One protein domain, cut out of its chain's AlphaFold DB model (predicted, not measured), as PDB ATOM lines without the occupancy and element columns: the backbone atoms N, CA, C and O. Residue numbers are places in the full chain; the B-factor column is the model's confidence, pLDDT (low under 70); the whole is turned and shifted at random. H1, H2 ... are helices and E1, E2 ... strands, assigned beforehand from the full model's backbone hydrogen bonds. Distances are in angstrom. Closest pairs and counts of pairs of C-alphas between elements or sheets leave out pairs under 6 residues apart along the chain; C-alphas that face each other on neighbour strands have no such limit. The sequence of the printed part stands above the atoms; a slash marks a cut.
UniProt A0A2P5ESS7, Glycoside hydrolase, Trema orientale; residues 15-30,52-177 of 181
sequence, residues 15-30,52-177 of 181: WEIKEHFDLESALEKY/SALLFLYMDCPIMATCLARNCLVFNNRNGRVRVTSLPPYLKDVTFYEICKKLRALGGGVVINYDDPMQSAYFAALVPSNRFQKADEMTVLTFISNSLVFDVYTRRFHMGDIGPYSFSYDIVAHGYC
ATOM      1  N   TRP A  15      45.400  31.429  36.802       52.12
ATOM      2  CA  TRP A  15      46.679  31.397  36.106       52.12
ATOM      3  C   TRP A  15      47.427  32.705  36.364       52.12
ATOM      4  O   TRP A  15      47.218  33.709  35.688       52.12
ATOM      5  N   GLU A  16      48.302  32.688  37.367       55.16
ATOM      6  CA  GLU A  16      49.274  33.746  37.582       55.16
ATOM      7  C   GLU A  16      50.166  33.826  36.345       55.16
ATOM      8  O   GLU A  16      50.947  32.911  36.068       55.16
ATOM      9  N   ILE A  17      50.045  34.920  35.597       56.62
ATOM     10  CA  ILE A  17      50.935  35.163  34.473       56.62
ATOM     11  C   ILE A  17      52.303  35.554  35.009       56.62
ATOM     12  O   ILE A  17      52.455  36.575  35.687       56.62
ATOM     13  N   LYS A  18      53.299  34.734  34.673       53.97
ATOM     14  CA  LYS A  18      54.701  34.956  35.040       53.97
ATOM     15  C   LYS A  18      55.493  35.569  33.889       53.97
ATOM     16  O   LYS A  18      56.496  36.232  34.147       53.97
ATOM     17  N   GLU A  19      55.036  35.411  32.642       57.06
ATOM     18  CA  GLU A  19      55.740  35.893  31.450       57.06
ATOM     19  C   GLU A  19      54.818  36.568  30.415       57.06
ATOM     20  O   GLU A  19      53.628  36.296  30.317       57.06
ATOM     21  N   HIS A  20      55.388  37.449  29.581       58.22
ATOM     22  CA  HIS A  20      54.664  38.159  28.510       58.22
ATOM     23  C   HIS A  20      53.907  37.215  27.563       58.22
ATOM     24  O   HIS A  20      52.814  37.542  27.103       58.22
ATOM     25  N   PHE A  21      54.496  36.062  27.238       59.00
ATOM     26  CA  PHE A  21      53.915  35.095  26.307       59.00
ATOM     27  C   PHE A  21      52.557  34.563  26.794       59.00
ATOM     28  O   PHE A  21      51.657  34.304  25.992       59.00
ATOM     29  N   ASP A  22      52.365  34.496  28.111       76.06
ATOM     30  CA  ASP A  22      51.118  34.018  28.696       76.06
ATOM     31  C   ASP A  22      49.964  35.007  28.455       76.06
ATOM     32  O   ASP A  22      48.813  34.585  28.374       76.06
ATOM     33  N   LEU A  23      50.242  36.314  28.294       77.00
ATOM     34  CA  LEU A  23      49.205  37.336  28.070       77.00
ATOM     35  C   LEU A  23      48.610  37.277  26.667       77.00
ATOM     36  O   LEU A  23      47.398  37.418  26.516       77.00
ATOM     37  N   GLU A  24      49.439  37.060  25.649       80.56
ATOM     38  CA  GLU A  24      48.961  36.893  24.272       80.56
ATOM     39  C   GLU A  24      48.138  35.607  24.144       80.56
ATOM     40  O   GLU A  24      47.041  35.622  23.592       80.56
ATOM     41  N   SER A  25      48.614  34.515  24.750       83.44
ATOM     42  CA  SER A  25      47.875  33.250  24.815       83.44
ATOM     43  C   SER A  25      46.539  33.395  25.557       83.44
ATOM     44  O   SER A  25      45.504  32.917  25.083       83.44
ATOM     45  N   ALA A  26      46.523  34.106  26.691       80.00
ATOM     46  CA  ALA A  26      45.300  34.391  27.439       80.00
ATOM     47  C   ALA A  26      44.306  35.230  26.622       80.00
ATOM     48  O   ALA A  26      43.113  34.927  26.621       80.00
ATOM     49  N   LEU A  27      44.789  36.237  25.886       81.88
ATOM     50  CA  LEU A  27      43.962  37.050  24.997       81.88
ATOM     51  C   LEU A  27      43.334  36.211  23.879       81.88
ATOM     52  O   LEU A  27      42.129  36.308  23.659       81.88
ATOM     53  N   GLU A  28      44.108  35.361  23.207       84.38
ATOM     54  CA  GLU A  28      43.597  34.498  22.132       84.38
ATOM     55  C   GLU A  28      42.595  33.457  22.648       84.38
ATOM     56  O   GLU A  28      41.545  33.231  22.037       84.38
ATOM     57  N   LYS A  29      42.856  32.870  23.821       84.56
ATOM     58  CA  LYS A  29      41.914  31.962  24.489       84.56
ATOM     59  C   LYS A  29      40.620  32.682  24.869       84.56
ATOM     60  O   LYS A  29      39.541  32.131  24.656       84.56
ATOM     61  N   TYR A  30      40.717  33.902  25.398       83.00
ATOM     62  CA  TYR A  30      39.553  34.723  25.722       83.00
ATOM     63  C   TYR A  30      38.747  35.049  24.465       83.00
ATOM     64  O   TYR A  30      37.557  34.744  24.432       83.00
ATOM     65  N   SER A  52      40.434  44.797  19.887       85.38
ATOM     66  CA  SER A  52      41.279  45.698  20.659       85.38
ATOM     67  C   SER A  52      42.408  44.960  21.387       85.38
ATOM     68  O   SER A  52      42.345  43.755  21.655       85.38
ATOM     69  N   ALA A  53      43.477  45.702  21.676       89.75
ATOM     70  CA  ALA A  53      44.560  45.239  22.533       89.75
ATOM     71  C   ALA A  53      44.131  45.235  24.010       89.75
ATOM     72  O   ALA A  53      43.197  45.938  24.404       89.75
ATOM     73  N   LEU A  54      44.853  44.473  24.836       93.00
ATOM     74  CA  LEU A  54      44.643  44.480  26.281       93.00
ATOM     75  C   LEU A  54      44.926  45.863  26.874       93.00
ATOM     76  O   LEU A  54      45.909  46.523  26.531       93.00
ATOM     77  N   LEU A  55      44.080  46.252  27.820       95.56
ATOM     78  CA  LEU A  55      44.318  47.358  28.733       95.56
ATOM     79  C   LEU A  55      44.535  46.819  30.141       95.56
ATOM     80  O   LEU A  55      44.076  45.732  30.497       95.56
ATOM     81  N   PHE A  56      45.222  47.613  30.951       95.50
ATOM     82  CA  PHE A  56      45.685  47.200  32.264       95.50
ATOM     83  C   PHE A  56      45.143  48.129  33.348       95.50
ATOM     84  O   PHE A  56      45.188  49.359  33.232       95.50
ATOM     85  N   LEU A  57      44.638  47.516  34.418       95.31
ATOM     86  CA  LEU A  57      44.355  48.163  35.690       95.31
ATOM     87  C   LEU A  57      45.408  47.720  36.704       95.31
ATOM     88  O   LEU A  57      45.500  46.534  37.011       95.31
ATOM     89  N   TYR A  58      46.169  48.670  37.239       94.75
ATOM     90  CA  TYR A  58      47.167  48.413  38.278       94.75
ATOM     91  C   TYR A  58      46.534  48.489  39.667       94.75
ATOM     92  O   TYR A  58      45.702  49.366  39.913       94.75
ATOM     93  N   MET A  59      46.906  47.576  40.559       94.31
ATOM     94  CA  MET A  59      46.336  47.442  41.903       94.31
ATOM     95  C   MET A  59      47.298  46.699  42.844       94.31
ATOM     96  O   MET A  59      48.387  46.287  42.440       94.31
ATOM     97  N   ASP A  60      46.907  46.528  44.107       92.56
ATOM     98  CA  ASP A  60      47.579  45.599  45.017       92.56
ATOM     99  C   ASP A  60      46.990  44.178  44.928       92.56
ATOM    100  O   ASP A  60      46.006  43.897  44.238       92.56
ATOM    101  N   CYS A  61      47.623  43.264  45.659       88.50
ATOM    102  CA  CYS A  61      47.256  41.857  45.705       88.50
ATOM    103  C   CYS A  61      45.851  41.607  46.310       88.50
ATOM    104  O   CYS A  61      45.052  40.910  45.676       88.50
ATOM    105  N   PRO A  62      45.476  42.182  47.477       90.31
ATOM    106  CA  PRO A  62      44.124  42.022  48.029       90.31
ATOM    107  C   PRO A  62      42.998  42.507  47.106       90.31
ATOM    108  O   PRO A  62      41.947  41.859  47.000       90.31
ATOM    109  N   ILE A  63      43.197  43.637  46.424       91.81
ATOM    110  CA  ILE A  63      42.215  44.178  45.486       91.81
ATOM    111  C   ILE A  63      42.104  43.261  44.268       91.81
ATOM    112  O   ILE A  63      40.983  42.939  43.867       91.81
ATOM    113  N   MET A  64      43.225  42.769  43.733       92.38
ATOM    114  CA  MET A  64      43.233  41.801  42.633       92.38
ATOM    115  C   MET A  64      42.462  40.529  42.991       92.38
ATOM    116  O   MET A  64      41.578  40.123  42.238       92.38
ATOM    117  N   ALA A  65      42.714  39.947  44.168       86.56
ATOM    118  CA  ALA A  65      41.973  38.781  44.656       86.56
ATOM    119  C   ALA A  65      40.459  39.041  44.690       86.56
ATOM    120  O   ALA A  65      39.661  38.210  44.257       86.56
ATOM    121  N   THR A  66      40.062  40.221  45.170       89.62
ATOM    122  CA  THR A  66      38.652  40.623  45.250       89.62
ATOM    123  C   THR A  66      38.017  40.757  43.867       89.62
ATOM    124  O   THR A  66      36.885  40.311  43.670       89.62
ATOM    125  N   CYS A  67      38.736  41.358  42.917       90.69
ATOM    126  CA  CYS A  67      38.291  41.529  41.536       90.69
ATOM    127  C   CYS A  67      38.055  40.173  40.857       90.69
ATOM    128  O   CYS A  67      37.010  39.960  40.247       90.69
ATOM    129  N   LEU A  68      38.981  39.228  41.042       87.50
ATOM    130  CA  LEU A  68      38.907  37.885  40.462       87.50
ATOM    131  C   LEU A  68      37.786  37.049  41.090       87.50
ATOM    132  O   LEU A  68      36.965  36.485  40.373       87.50
ATOM    133  N   ALA A  69      37.674  37.038  42.421       85.75
ATOM    134  CA  ALA A  69      36.639  36.276  43.127       85.75
ATOM    135  C   ALA A  69      35.207  36.743  42.802       85.75
ATOM    136  O   ALA A  69      34.255  35.979  42.952       85.75
ATOM    137  N   ARG A  70      35.042  38.006  42.392       87.44
ATOM    138  CA  ARG A  70      33.737  38.620  42.100       87.44
ATOM    139  C   ARG A  70      33.505  38.905  40.617       87.44
ATOM    140  O   ARG A  70      32.467  39.479  40.299       87.44
ATOM    141  N   ASN A  71      34.452  38.549  39.748       86.94
ATOM    142  CA  ASN A  71      34.477  38.910  38.329       86.94
ATOM    143  C   ASN A  71      34.089  40.386  38.092       86.94
ATOM    144  O   ASN A  71      33.049  40.711  37.501       86.94
ATOM    145  N   CYS A  72      34.864  41.291  38.695       90.38
ATOM    146  CA  CYS A  72      34.572  42.719  38.716       90.38
ATOM    147  C   CYS A  72      35.833  43.583  38.619       90.38
ATOM    148  O   CYS A  72      36.935  43.142  38.930       90.38
ATOM    149  N   LEU A  73      35.653  44.847  38.237       91.12
ATOM    150  CA  LEU A  73      36.683  45.880  38.311       91.12
ATOM    151  C   LEU A  73      36.298  46.922  39.359       91.12
ATOM    152  O   LEU A  73      35.131  47.309  39.475       91.12
ATOM    153  N   VAL A  74      37.289  47.399  40.107       90.81
ATOM    154  CA  VAL A  74      37.111  48.412  41.156       90.81
ATOM    155  C   VAL A  74      37.475  49.814  40.678       90.81
ATOM    156  O   VAL A  74      38.302  49.996  39.786       90.81
ATOM    157  N   PHE A  75      36.888  50.828  41.308       89.44
ATOM    158  CA  PHE A  75      37.146  52.232  40.990       89.44
ATOM    159  C   PHE A  75      38.520  52.697  41.484       89.44
ATOM    160  O   PHE A  75      38.798  52.710  42.683       89.44
ATOM    161  N   ASN A  76      39.358  53.173  40.561       89.56
ATOM    162  CA  ASN A  76      40.672  53.750  40.856       89.56
ATOM    163  C   ASN A  76      40.732  55.270  40.653       89.56
ATOM    164  O   ASN A  76      41.812  55.839  40.701       89.56
ATOM    165  N   ASN A  77      39.596  55.940  40.442       85.69
ATOM    166  CA  ASN A  77      39.525  57.393  40.313       85.69
ATOM    167  C   ASN A  77      38.529  58.001  41.315       85.69
ATOM    168  O   ASN A  77      37.470  57.425  41.572       85.69
ATOM    169  N   ARG A  78      38.835  59.196  41.847       77.44
ATOM    170  CA  ARG A  78      38.010  59.899  42.859       77.44
ATOM    171  C   ARG A  78      36.564  60.148  42.435       77.44
ATOM    172  O   ARG A  78      35.697  60.220  43.294       77.44
ATOM    173  N   ASN A  79      36.297  60.236  41.135       78.00
ATOM    174  CA  ASN A  79      34.952  60.466  40.607       78.00
ATOM    175  C   ASN A  79      34.125  59.175  40.461       78.00
ATOM    176  O   ASN A  79      33.158  59.166  39.701       78.00
ATOM    177  N   GLY A  80      34.525  58.078  41.118       75.75
ATOM    178  CA  GLY A  80      33.841  56.785  41.017       75.75
ATOM    179  C   GLY A  80      33.941  56.186  39.614       75.75
ATOM    180  O   GLY A  80      32.957  55.701  39.067       75.75
ATOM    181  N   ARG A  81      35.116  56.299  38.985       84.88
ATOM    182  CA  ARG A  81      35.372  55.789  37.629       84.88
ATOM    183  C   ARG A  81      36.553  54.833  37.623       84.88
ATOM    184  O   ARG A  81      37.402  54.882  38.515       84.88
ATOM    185  N   VAL A  82      36.622  54.019  36.574       90.88
ATOM    186  CA  VAL A  82      37.806  53.217  36.255       90.88
ATOM    187  C   VAL A  82      38.597  53.870  35.146       90.88
ATOM    188  O   VAL A  82      38.048  54.215  34.097       90.88
ATOM    189  N   ARG A  83      39.892  54.020  35.405       93.25
ATOM    190  CA  ARG A  83      40.926  54.382  34.451       93.25
ATOM    191  C   ARG A  83      41.848  53.195  34.235       93.25
ATOM    192  O   ARG A  83      42.383  52.649  35.190       93.25
ATOM    193  N   VAL A  84      42.035  52.825  32.983       94.62
ATOM    194  CA  VAL A  84      42.933  51.747  32.550       94.62
ATOM    195  C   VAL A  84      43.890  52.312  31.515       94.62
ATOM    196  O   VAL A  84      43.636  53.377  30.950       94.62
ATOM    197  N   THR A  85      44.993  51.627  31.257       96.50
ATOM    198  CA  THR A  85      46.022  52.125  30.342       96.50
ATOM    199  C   THR A  85      46.535  51.035  29.415       96.50
ATOM    200  O   THR A  85      46.458  49.854  29.741       96.50
ATOM    201  N   SER A  86      47.054  51.438  28.254       96.44
ATOM    202  CA  SER A  86      47.792  50.556  27.347       96.44
ATOM    203  C   SER A  86      49.247  50.328  27.778       96.44
ATOM    204  O   SER A  86      49.988  49.658  27.066       96.44
ATOM    205  N   LEU A  87      49.681  50.905  28.907       94.94
ATOM    206  CA  LEU A  87      50.980  50.636  29.520       94.94
ATOM    207  C   LEU A  87      51.057  49.153  29.923       94.94
ATOM    208  O   LEU A  87      50.262  48.732  30.761       94.94
ATOM    209  N   PRO A  88      51.992  48.361  29.372       93.44
ATOM    210  CA  PRO A  88      52.105  46.959  29.736       93.44
ATOM    211  C   PRO A  88      52.871  46.765  31.061       93.44
ATOM    212  O   PRO A  88      53.794  47.526  31.371       93.44
ATOM    213  N   PRO A  89      52.562  45.708  31.836       92.62
ATOM    214  CA  PRO A  89      53.131  45.471  33.165       92.62
ATOM    215  C   PRO A  89      54.550  44.865  33.168       92.62
ATOM    216  O   PRO A  89      54.990  44.387  34.203       92.62
ATOM    217  N   TYR A  90      55.267  44.847  32.039       88.88
ATOM    218  CA  TYR A  90      56.544  44.124  31.873       88.88
ATOM    219  C   TYR A  90      57.614  44.917  31.096       88.88
ATOM    220  O   TYR A  90      58.475  44.347  30.417       88.88
ATOM    221  N   LEU A  91      57.564  46.252  31.145       88.31
ATOM    222  CA  LEU A  91      58.551  47.096  30.464       88.31
ATOM    223  C   LEU A  91      59.931  46.985  31.126       88.31
ATOM    224  O   LEU A  91      60.174  47.543  32.195       88.31
ATOM    225  N   LYS A  92      60.862  46.315  30.439       85.06
ATOM    226  CA  LYS A  92      62.231  46.064  30.928       85.06
ATOM    227  C   LYS A  92      63.074  47.329  31.102       85.06
ATOM    228  O   LYS A  92      63.980  47.335  31.934       85.06
ATOM    229  N   ASP A  93      62.771  48.378  30.342       88.81
ATOM    230  CA  ASP A  93      63.569  49.609  30.298       88.81
ATOM    231  C   ASP A  93      62.957  50.767  31.100       88.81
ATOM    232  O   ASP A  93      63.330  51.928  30.908       88.81
ATOM    233  N   VAL A  94      62.027  50.461  32.007       90.06
ATOM    234  CA  VAL A  94      61.347  51.439  32.861       90.06
ATOM    235  C   VAL A  94      61.435  51.013  34.326       90.06
ATOM    236  O   VAL A  94      61.343  49.825  34.648       90.06
ATOM    237  N   THR A  95      61.614  51.988  35.221       91.25
ATOM    238  CA  THR A  95      61.620  51.737  36.665       91.25
ATOM    239  C   THR A  95      60.209  51.664  37.238       91.25
ATOM    240  O   THR A  95      59.315  52.411  36.843       91.25
ATOM    241  N   PHE A  96      60.028  50.837  38.264       90.94
ATOM    242  CA  PHE A  96      58.806  50.783  39.054       90.94
ATOM    243  C   PHE A  96      58.463  52.151  39.651       90.94
ATOM    244  O   PHE A  96      57.304  52.559  39.667       90.94
ATOM    245  N   TYR A  97      59.481  52.902  40.080       91.12
ATOM    246  CA  TYR A  97      59.311  54.260  40.589       91.12
ATOM    247  C   TYR A  97      58.666  55.203  39.561       91.12
ATOM    248  O   TYR A  97      57.736  55.936  39.905       91.12
ATOM    249  N   GLU A  98      59.132  55.182  38.310       92.88
ATOM    250  CA  GLU A  98      58.555  56.012  37.249       92.88
ATOM    251  C   GLU A  98      57.103  55.611  36.976       92.88
ATOM    252  O   GLU A  98      56.241  56.483  36.879       92.88
ATOM    253  N   ILE A  99      56.794  54.311  36.951       93.31
ATOM    254  CA  ILE A  99      55.414  53.837  36.783       93.31
ATOM    255  C   ILE A  99      54.513  54.322  37.918       93.31
ATOM    256  O   ILE A  99      53.488  54.948  37.651       93.31
ATOM    257  N   CYS A 100      54.914  54.133  39.176       92.62
ATOM    258  CA  CYS A 100      54.156  54.606  40.336       92.62
ATOM    259  C   CYS A 100      53.912  56.120  40.279       92.62
ATOM    260  O   CYS A 100      52.799  56.588  40.520       92.62
ATOM    261  N   LYS A 101      54.929  56.902  39.899       92.62
ATOM    262  CA  LYS A 101      54.801  58.355  39.722       92.62
ATOM    263  C   LYS A 101      53.747  58.709  38.671       92.62
ATOM    264  O   LYS A 101      52.987  59.658  38.869       92.62
ATOM    265  N   LYS A 102      53.700  57.978  37.558       93.25
ATOM    266  CA  LYS A 102      52.751  58.240  36.472       93.25
ATOM    267  C   LYS A 102      51.341  57.760  36.796       93.25
ATOM    268  O   LYS A 102      50.394  58.500  36.542       93.25
ATOM    269  N   LEU A 103      51.190  56.603  37.434       92.06
ATOM    270  CA  LEU A 103      49.898  56.117  37.927       92.06
ATOM    271  C   LEU A 103      49.305  57.061  38.978       92.06
ATOM    272  O   LEU A 103      48.121  57.386  38.914       92.06
ATOM    273  N   ARG A 104      50.133  57.613  39.873       90.50
ATOM    274  CA  ARG A 104      49.712  58.658  40.818       90.50
ATOM    275  C   ARG A 104      49.120  59.878  40.115       90.50
ATOM    276  O   ARG A 104      48.114  60.417  40.572       90.50
ATOM    277  N   ALA A 105      49.701  60.288  38.987       85.62
ATOM    278  CA  ALA A 105      49.204  61.415  38.201       85.62
ATOM    279  C   ALA A 105      47.837  61.140  37.545       85.62
ATOM    280  O   ALA A 105      47.070  62.079  37.335       85.62
ATOM    281  N   LEU A 106      47.474  59.872  37.300       78.50
ATOM    282  CA  LEU A 106      46.120  59.509  36.853       78.50
ATOM    283  C   LEU A 106      45.050  59.728  37.935       78.50
ATOM    284  O   LEU A 106      43.852  59.718  37.623       78.50
ATOM    285  N   GLY A 107      45.484  59.970  39.174       69.81
ATOM    286  CA  GLY A 107      44.661  60.191  40.352       69.81
ATOM    287  C   GLY A 107      44.177  58.876  40.952       69.81
ATOM    288  O   GLY A 107      43.544  58.092  40.259       69.81
ATOM    289  N   GLY A 108      44.444  58.664  42.243       69.50
ATOM    290  CA  GLY A 108      43.892  57.544  43.011       69.50
ATOM    291  C   GLY A 108      42.421  57.761  43.378       69.50
ATOM    292  O   GLY A 108      41.969  58.895  43.539       69.50
ATOM    293  N   GLY A 109      41.669  56.675  43.498       74.75
ATOM    294  CA  GLY A 109      40.294  56.627  43.976       74.75
ATOM    295  C   GLY A 109      40.201  56.262  45.454       74.75
ATOM    296  O   GLY A 109      41.187  56.252  46.182       74.75
ATOM    297  N   VAL A 110      38.978  55.967  45.896       78.56
ATOM    298  CA  VAL A 110      38.711  55.517  47.273       78.56
ATOM    299  C   VAL A 110      39.213  54.086  47.495       78.56
ATOM    300  O   VAL A 110      39.660  53.770  48.592       78.56
ATOM    301  N   VAL A 111      39.147  53.235  46.463       86.50
ATOM    302  CA  VAL A 111      39.552  51.822  46.560       86.50
ATOM    303  C   VAL A 111      41.034  51.642  46.254       86.50
ATOM    304  O   VAL A 111      41.735  51.022  47.041       86.50
ATOM    305  N   ILE A 112      41.506  52.197  45.132       90.12
ATOM    306  CA  ILE A 112      42.921  52.153  44.745       90.12
ATOM    307  C   ILE A 112      43.535  53.543  44.896       90.12
ATOM    308  O   ILE A 112      43.136  54.477  44.200       90.12
ATOM    309  N   ASN A 113      44.539  53.666  45.755       88.31
ATOM    310  CA  ASN A 113      45.334  54.860  45.972       88.31
ATOM    311  C   ASN A 113      46.792  54.668  45.515       88.31
ATOM    312  O   ASN A 113      47.625  54.142  46.250       88.31
ATOM    313  N   TYR A 114      47.118  55.203  44.337       90.81
ATOM    314  CA  TYR A 114      48.472  55.182  43.766       90.81
ATOM    315  C   TYR A 114      49.491  56.105  44.468       90.81
ATOM    316  O   TYR A 114      50.634  56.231  44.021       90.81
ATOM    317  N   ASP A 115      49.123  56.771  45.569       87.38
ATOM    318  CA  ASP A 115      50.124  57.369  46.457       87.38
ATOM    319  C   ASP A 115      51.010  56.292  47.098       87.38
ATOM    320  O   ASP A 115      52.216  56.519  47.242       87.38
ATOM    321  N   ASP A 116      50.438  55.116  47.387       88.38
ATOM    322  CA  ASP A 116      51.147  53.926  47.854       88.38
ATOM    323  C   ASP A 116      51.654  53.089  46.659       88.38
ATOM    324  O   ASP A 116      50.846  52.538  45.901       88.38
ATOM    325  N   PRO A 117      52.983  52.945  46.479       86.44
ATOM    326  CA  PRO A 117      53.556  52.126  45.414       86.44
ATOM    327  C   PRO A 117      53.087  50.668  45.429       86.44
ATOM    328  O   PRO A 117      53.008  50.050  44.369       86.44
ATOM    329  N   MET A 118      52.740  50.105  46.593       87.56
ATOM    330  CA  MET A 118      52.275  48.714  46.689       87.56
ATOM    331  C   MET A 118      50.964  48.487  45.933       87.56
ATOM    332  O   MET A 118      50.718  47.390  45.436       87.56
ATOM    333  N   GLN A 119      50.174  49.547  45.743       90.00
ATOM    334  CA  GLN A 119      48.938  49.520  44.962       90.00
ATOM    335  C   GLN A 119      49.153  49.594  43.449       90.00
ATOM    336  O   GLN A 119      48.197  49.728  42.693       90.00
ATOM    337  N   SER A 120      50.403  49.498  42.998       91.75
ATOM    338  CA  SER A 120      50.765  49.369  41.582       91.75
ATOM    339  C   SER A 120      51.531  48.076  41.284       91.75
ATOM    340  O   SER A 120      52.034  47.909  40.177       91.75
ATOM    341  N   ALA A 121      51.679  47.184  42.270       90.88
ATOM    342  CA  ALA A 121      52.526  45.999  42.159       90.88
ATOM    343  C   ALA A 121      51.888  44.861  41.345       90.88
ATOM    344  O   ALA A 121      52.603  44.016  40.819       90.88
ATOM    345  N   TYR A 122      50.563  44.842  41.207       92.62
ATOM    346  CA  TYR A 122      49.811  43.827  40.471       92.62
ATOM    347  C   TYR A 122      48.982  44.468  39.366       92.62
ATOM    348  O   TYR A 122      48.733  45.676  39.374       92.62
ATOM    349  N   PHE A 123      48.537  43.652  38.416       93.56
ATOM    350  CA  PHE A 123      47.674  44.100  37.335       93.56
ATOM    351  C   PHE A 123      46.524  43.127  37.077       93.56
ATOM    352  O   PHE A 123      46.660  41.913  37.234       93.56
ATOM    353  N   ALA A 124      45.412  43.681  36.603       93.81
ATOM    354  CA  ALA A 124      44.369  42.962  35.887       93.81
ATOM    355  C   ALA A 124      44.364  43.439  34.428       93.81
ATOM    356  O   ALA A 124      44.335  44.643  34.161       93.81
ATOM    357  N   ALA A 125      44.417  42.495  33.496       93.94
ATOM    358  CA  ALA A 125      44.346  42.724  32.064       93.94
ATOM    359  C   ALA A 125      42.931  42.438  31.561       93.94
ATOM    360  O   ALA A 125      42.294  41.456  31.949       93.94
ATOM    361  N   LEU A 126      42.447  43.303  30.680       93.62
ATOM    362  CA  LEU A 126      41.087  43.254  30.169       93.62
ATOM    363  C   LEU A 126      41.034  43.710  28.715       93.62
ATOM    364  O   LEU A 126      41.843  44.532  28.283       93.62
ATOM    365  N   VAL A 127      40.055  43.211  27.971       92.56
ATOM    366  CA  VAL A 127      39.733  43.745  26.643       92.56
ATOM    367  C   VAL A 127      38.715  44.870  26.837       92.56
ATOM    368  O   VAL A 127      37.695  44.632  27.491       92.56
ATOM    369  N   PRO A 128      38.969  46.102  26.367       92.56
ATOM    370  CA  PRO A 128      38.051  47.218  26.562       92.56
ATOM    371  C   PRO A 128      36.709  47.000  25.863       92.56
ATOM    372  O   PRO A 128      36.618  46.424  24.783       92.56
ATOM    373  N   SER A 129      35.656  47.527  26.479       91.56
ATOM    374  CA  SER A 129      34.334  47.646  25.880       91.56
ATOM    375  C   SER A 129      34.145  48.993  25.187       91.56
ATOM    376  O   SER A 129      34.890  49.949  25.415       91.56
ATOM    377  N   ASN A 130      33.056  49.122  24.428       89.00
ATOM    378  CA  ASN A 130      32.573  50.383  23.853       89.00
ATOM    379  C   ASN A 130      32.333  51.512  24.884       89.00
ATOM    380  O   ASN A 130      32.106  52.663  24.499       89.00
ATOM    381  N   ARG A 131      32.371  51.220  26.192       89.81
ATOM    382  CA  ARG A 131      32.238  52.216  27.268       89.81
ATOM    383  C   ARG A 131      33.566  52.799  27.737       89.81
ATOM    384  O   ARG A 131      33.544  53.808  28.450       89.81
ATOM    385  N   PHE A 132      34.695  52.212  27.352       92.50
ATOM    386  CA  PHE A 132      36.015  52.784  27.584       92.50
ATOM    387  C   PHE A 132      36.335  53.801  26.499       92.50
ATOM    388  O   PHE A 132      36.262  53.520  25.307       92.50
ATOM    389  N   GLN A 133      36.694  55.010  26.916       93.25
ATOM    390  CA  GLN A 133      37.062  56.078  25.995       93.25
ATOM    391  C   GLN A 133      38.419  56.631  26.349       93.25
ATOM    392  O   GLN A 133      38.687  56.882  27.528       93.25
ATOM    393  N   LYS A 134      39.248  56.846  25.326       94.50
ATOM    394  CA  LYS A 134      40.528  57.524  25.491       94.50
ATOM    395  C   LYS A 134      40.265  58.893  26.113       94.50
ATOM    396  O   LYS A 134      39.465  59.677  25.602       94.50
ATOM    397  N   ALA A 135      40.879  59.124  27.261       92.69
ATOM    398  CA  ALA A 135      40.669  60.304  28.083       92.69
ATOM    399  C   ALA A 135      41.956  61.112  28.253       92.69
ATOM    400  O   ALA A 135      41.873  62.317  28.466       92.69
ATOM    401  N   ASP A 136      43.110  60.448  28.197       93.88
ATOM    402  CA  ASP A 136      44.413  61.068  28.409       93.88
ATOM    403  C   ASP A 136      45.530  60.225  27.775       93.88
ATOM    404  O   ASP A 136      45.292  59.119  27.275       93.88
ATOM    405  N   GLU A 137      46.750  60.741  27.843       95.12
ATOM    406  CA  GLU A 137      47.986  60.051  27.493       95.12
ATOM    407  C   GLU A 137      48.986  60.134  28.651       95.12
ATOM    408  O   GLU A 137      49.137  61.143  29.335       95.12
ATOM    409  N   MET A 138      49.708  59.043  28.871       94.25
ATOM    410  CA  MET A 138      50.757  58.924  29.864       94.25
ATOM    411  C   MET A 138      52.104  58.792  29.169       94.25
ATOM    412  O   MET A 138      52.380  57.804  28.495       94.25
ATOM    413  N   THR A 139      52.987  59.756  29.404       95.00
ATOM    414  CA  THR A 139      54.380  59.669  28.960       95.00
ATOM    415  C   THR A 139      55.251  59.060  30.053       95.00
ATOM    416  O   THR A 139      55.307  59.615  31.148       95.00
ATOM    417  N   VAL A 140      55.971  57.983  29.762       93.88
ATOM    418  CA  VAL A 140      56.876  57.272  30.679       93.88
ATOM    419  C   VAL A 140      58.319  57.430  30.209       93.88
ATOM    420  O   VAL A 140      58.607  57.278  29.020       93.88
ATOM    421  N   LEU A 141      59.231  57.731  31.133       92.25
ATOM    422  CA  LEU A 141      60.661  57.844  30.839       92.25
ATOM    423  C   LEU A 141      61.368  56.486  30.937       92.25
ATOM    424  O   LEU A 141      61.198  55.746  31.905       92.25
ATOM    425  N   THR A 142      62.197  56.185  29.940       89.44
ATOM    426  CA  THR A 142      63.052  54.986  29.902       89.44
ATOM    427  C   THR A 142      64.478  55.298  30.365       89.44
ATOM    428  O   THR A 142      64.899  56.458  30.369       89.44
ATOM    429  N   PHE A 143      65.272  54.272  30.695       83.25
ATOM    430  CA  PHE A 143      66.684  54.447  31.093       83.25
ATOM    431  C   PHE A 143      67.556  55.126  30.034       83.25
ATOM    432  O   PHE A 143      68.500  55.835  30.373       83.25
ATOM    433  N   ILE A 144      67.245  54.931  28.754       81.19
ATOM    434  CA  ILE A 144      67.976  55.550  27.640       81.19
ATOM    435  C   ILE A 144      67.499  56.978  27.342       81.19
ATOM    436  O   ILE A 144      67.812  57.522  26.290       81.19
ATOM    437  N   SER A 145      66.752  57.598  28.264       71.81
ATOM    438  CA  SER A 145      66.203  58.956  28.139       71.81
ATOM    439  C   SER A 145      65.224  59.144  26.970       71.81
ATOM    440  O   SER A 145      64.910  60.274  26.603       71.81
ATOM    441  N   ASN A 146      64.687  58.048  26.425       86.06
ATOM    442  CA  ASN A 146      63.564  58.083  25.495       86.06
ATOM    443  C   ASN A 146      62.243  58.101  26.268       86.06
ATOM    444  O   ASN A 146      62.127  57.496  27.338       86.06
ATOM    445  N   SER A 147      61.239  58.764  25.702       89.81
ATOM    446  CA  SER A 147      59.879  58.787  26.230       89.81
ATOM    447  C   SER A 147      58.977  57.842  25.446       89.81
ATOM    448  O   SER A 147      58.911  57.932  24.221       89.81
ATOM    449  N   LEU A 148      58.246  56.987  26.152       93.69
ATOM    450  CA  LEU A 148      57.172  56.172  25.589       93.69
ATOM    451  C   LEU A 148      55.829  56.800  25.955       93.69
ATOM    452  O   LEU A 148      55.682  57.329  27.055       93.69
ATOM    453  N   VAL A 149      54.863  56.754  25.042       95.12
ATOM    454  CA  VAL A 149      53.514  57.289  25.260       95.12
ATOM    455  C   VAL A 149      52.531  56.130  25.292       95.12
ATOM    456  O   VAL A 149      52.560  55.264  24.420       95.12
ATOM    457  N   PHE A 150      51.676  56.127  26.307       96.31
ATOM    458  CA  PHE A 150      50.641  55.127  26.511       96.31
ATOM    459  C   PHE A 150      49.295  55.806  26.672       96.31
ATOM    460  O   PHE A 150      49.176  56.830  27.341       96.31
ATOM    461  N   ASP A 151      48.266  55.214  26.094       97.12
ATOM    462  CA  ASP A 151      46.924  55.751  26.188       97.12
ATOM    463  C   ASP A 151      46.320  55.439  27.558       97.12
ATOM    464  O   ASP A 151      46.584  54.393  28.165       97.12
ATOM    465  N   VAL A 152      45.467  56.343  28.032       95.62
ATOM    466  CA  VAL A 152      44.662  56.164  29.238       95.62
ATOM    467  C   VAL A 152      43.196  56.265  28.857       95.62
ATOM    468  O   VAL A 152      42.738  57.260  28.290       95.62
ATOM    469  N   TYR A 153      42.438  55.244  29.224       95.12
ATOM    470  CA  TYR A 153      41.017  55.138  28.943       95.12
ATOM    471  C   TYR A 153      40.232  55.269  30.235       95.12
ATOM    472  O   TYR A 153      40.612  54.716  31.262       95.12
ATOM    473  N   THR A 154      39.113  55.984  30.191       93.25
ATOM    474  CA  THR A 154      38.155  56.050  31.297       93.25
ATOM    475  C   THR A 154      36.870  55.351  30.880       93.25
ATOM    476  O   THR A 154      36.320  55.659  29.820       93.25
ATOM    477  N   ARG A 155      36.354  54.446  31.717       90.62
ATOM    478  CA  ARG A 155      35.022  53.871  31.505       90.62
ATOM    479  C   ARG A 155      33.947  54.879  31.904       90.62
ATOM    480  O   ARG A 155      34.009  55.477  32.981       90.62
ATOM    481  N   ARG A 156      32.946  55.066  31.046       84.31
ATOM    482  CA  ARG A 156      31.746  55.846  31.380       84.31
ATOM    483  C   ARG A 156      30.880  55.085  32.387       84.31
ATOM    484  O   ARG A 156      30.696  53.881  32.251       84.31
ATOM    485  N   PHE A 157      30.342  55.804  33.369       77.00
ATOM    486  CA  PHE A 157      29.372  55.253  34.317       77.00
ATOM    487  C   PHE A 157      28.097  54.815  33.587       77.00
ATOM    488  O   PHE A 157      27.636  55.514  32.679       77.00
ATOM    489  N   HIS A 158      27.512  53.700  34.015       74.62
ATOM    490  CA  HIS A 158      26.226  53.222  33.532       74.62
ATOM    491  C   HIS A 158      25.282  52.944  34.706       74.62
ATOM    492  O   HIS A 158      25.705  52.440  35.738       74.62
ATOM    493  N   MET A 159      23.981  53.215  34.543       66.12
ATOM    494  CA  MET A 159      22.988  53.012  35.616       66.12
ATOM    495  C   MET A 159      22.866  51.555  36.098       66.12
ATOM    496  O   MET A 159      22.343  51.316  37.180       66.12
ATOM    497  N   GLY A 160      23.351  50.592  35.312       65.31
ATOM    498  CA  GLY A 160      23.442  49.177  35.689       65.31
ATOM    499  C   GLY A 160      24.693  48.798  36.493       65.31
ATOM    500  O   GLY A 160      24.861  47.621  36.796       65.31
ATOM    501  N   ASP A 161      25.582  49.743  36.814       71.31
ATOM    502  CA  ASP A 161      26.740  49.480  37.670       71.31
ATOM    503  C   ASP A 161      26.239  49.244  39.113       71.31
ATOM    504  O   ASP A 161      25.744  50.144  39.786       71.31
ATOM    505  N   ILE A 162      26.299  47.983  39.553       60.03
ATOM    506  CA  ILE A 162      25.552  47.446  40.711       60.03
ATOM    507  C   ILE A 162      26.129  47.922  42.062       60.03
ATOM    508  O   ILE A 162      25.461  47.832  43.093       60.03
ATOM    509  N   GLY A 163      27.369  48.424  42.089       66.69
ATOM    510  CA  GLY A 163      28.100  48.725  43.319       66.69
ATOM    511  C   GLY A 163      28.621  50.165  43.408       66.69
ATOM    512  O   GLY A 163      29.014  50.747  42.401       66.69
ATOM    513  N   PRO A 164      28.727  50.734  44.626       71.69
ATOM    514  CA  PRO A 164      29.287  52.074  44.829       71.69
ATOM    515  C   PRO A 164      30.790  52.174  44.508       71.69
ATOM    516  O   PRO A 164      31.314  53.279  44.395       71.69
ATOM    517  N   TYR A 165      31.485  51.035  44.378       83.00
ATOM    518  CA  TYR A 165      32.948  50.968  44.278       83.00
ATOM    519  C   TYR A 165      33.477  49.987  43.220       83.00
ATOM    520  O   TYR A 165      34.693  49.876  43.046       83.00
ATOM    521  N   SER A 166      32.593  49.259  42.538       86.50
ATOM    522  CA  SER A 166      32.957  48.268  41.526       86.50
ATOM    523  C   SER A 166      31.793  47.959  40.588       86.50
ATOM    524  O   SER A 166      30.635  48.258  40.887       86.50
ATOM    525  N   PHE A 167      32.102  47.330  39.459       87.31
ATOM    526  CA  PHE A 167      31.130  46.841  38.481       87.31
ATOM    527  C   PHE A 167      31.599  45.501  37.910       87.31
ATOM    528  O   PHE A 167      32.798  45.228  37.881       87.31
ATOM    529  N   SER A 168      30.658  44.655  37.486       88.81
ATOM    530  CA  SER A 168      30.997  43.356  36.897       88.81
ATOM    531  C   SER A 168      31.693  43.547  35.552       88.81
ATOM    532  O   SER A 168      31.255  44.360  34.738       88.81
ATOM    533  N   TYR A 169      32.795  42.830  35.355       90.38
ATOM    534  CA  TYR A 169      33.577  42.867  34.129       90.38
ATOM    535  C   TYR A 169      34.523  41.673  34.086       90.38
ATOM    536  O   TYR A 169      35.076  41.295  35.121       90.38
ATOM    537  N   ASP A 170      34.750  41.135  32.893       89.31
ATOM    538  CA  ASP A 170      35.631  39.989  32.713       89.31
ATOM    539  C   ASP A 170      37.102  40.400  32.785       89.31
ATOM    540  O   ASP A 170      37.565  41.306  32.084       89.31
ATOM    541  N   ILE A 171      37.853  39.688  33.620       90.50
ATOM    542  CA  ILE A 171      39.308  39.800  33.682       90.50
ATOM    543  C   ILE A 171      39.891  38.690  32.818       90.50
ATOM    544  O   ILE A 171      39.675  37.509  33.075       90.50
ATOM    545  N   VAL A 172      40.640  39.081  31.791       89.88
ATOM    546  CA  VAL A 172      41.256  38.140  30.845       89.88
ATOM    547  C   VAL A 172      42.460  37.458  31.470       89.88
ATOM    548  O   VAL A 172      42.683  36.266  31.278       89.88
ATOM    549  N   ALA A 173      43.245  38.231  32.211       89.19
ATOM    550  CA  ALA A 173      44.450  37.760  32.859       89.19
ATOM    551  C   ALA A 173      44.837  38.671  34.020       89.19
ATOM    552  O   ALA A 173      44.380  39.809  34.120       89.19
ATOM    553  N   HIS A 174      45.718  38.189  34.885       89.56
ATOM    554  CA  HIS A 174      46.248  38.964  35.996       89.56
ATOM    555  C   HIS A 174      47.653  38.481  36.355       89.56
ATOM    556  O   HIS A 174      48.086  37.401  35.944       89.56
ATOM    557  N   GLY A 175      48.370  39.272  37.143       88.62
ATOM    558  CA  GLY A 175      49.706  38.901  37.578       88.62
ATOM    559  C   GLY A 175      50.423  40.010  38.324       88.62
ATOM    560  O   GLY A 175      49.860  41.064  38.631       88.62
ATOM    561  N   TYR A 176      51.689  39.746  38.615       88.75
ATOM    562  CA  TYR A 176      52.597  40.710  39.213       88.75
ATOM    563  C   TYR A 176      53.295  41.549  38.136       88.75
ATOM    564  O   TYR A 176      53.596  41.071  37.041       88.75
ATOM    565  N   CYS A 177      53.556  42.816  38.443       89.44
ATOM    566  CA  CYS A 177      54.223  43.734  37.533       89.44
ATOM    567  C   CYS A 177      55.736  43.513  37.522       89.44
ATOM    568  O   CYS A 177      56.408  43.646  38.540       89.44
TER     569      CYS A 177
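This is residues 15 to 30 and 52 to 177 of the 181 residues of the protein "Glycoside hydrolase" of Trema orientale (UniProt A0A2P5ESS7). Two small antiparallel sheets, E1-E4-E8 and E3-E6-E5, come together in the core at their edge strands E1 and E3; the long hairpin of E5 and E6 runs along the longest axis, with H3 over E5. H2 packs on the first sheet over E4, H1 packs on it at E8, and the short pair E2-E7 makes a third sheet beside H2. The printed part has 142 residues, with four named helices and eight named strands in the order H1 E1 H2 E2 E3 H3 H4 E4 E5 E6 E7 E8; the class is mixed. It is compact, with a radius of gyration of the C-alphas of 14.2 A and spans of 46 by 33 by 28 A.

Residues 16 to 17 pair, parallel, with residues 174 to 175 of E8, residues 173 to 176. H1, residues 20 to 30, is on the sheet of E1, residues 55 to 59, E4, residues 122 to 126, and E8; its closest C-alphas to E8 are Ala 26 and Ala 173, 6.4 A. H2, residues 61 to 69, is on this sheet at a height of 9.3 A, over E4 and along the strands, at 15 degrees on the local plane. With H1 on one face and H2 on the other, the sheet and its helices form three layers. N 57 and O 124 are 2.9 A apart, N 123 and O 175 2.9 A, both within hydrogen-bond range. E2, residues 72 to 74, is antiparallel to E7, residues 166 to 168, with N 73 and O 167 at 2.9 A. E3, residues 83 to 85, has its Val 84 C-alpha 5.0 A from that of Leu 57, the closest pair of E3 and E1. In its sheet, E6, residues 147 to 155, is the inner strand, with N 84 and O 153 at 2.9 A; E5, residues 132 to 141, forms a hairpin with E6, with N 138 and O 150 at 2.7 A, and bends by 63 degrees at residue 135. H3, residues 96 to 105, is on this sheet, over E5 and slantwise to it at 40 degrees on the local plane, at a height of 7.9 A. H3 touches H4, residues 117 to 120, at Cys 100 and Pro 117, whose C-alphas are 5.7 A apart. Every O i to N i+4 pair is within hydrogen-bond range in H2 and H3, 6 of 7 in H1; H4 is too short for one.

H1 begins at C-alpha 20 (54.664, 38.159, 28.510) and measures 15.7 A; H3 measures 14.4 A, E5 25.4 A and E6 25.9 A. E8 ends at C-alpha 176 (52.597, 40.710, 39.213).

The C-alphas farthest apart, Ile 144 and Met 159, are 45.8 A apart. Residues 31 to 51 are not printed; C-alphas 30 and 52 are 12.2 A apart across this cut. The link from H3 to H4 is long. Mean pLDDT of the printed part is 86.2; residues 15 to 21, 107 to 108, 159 to 160 and 162 to 163 are under 70.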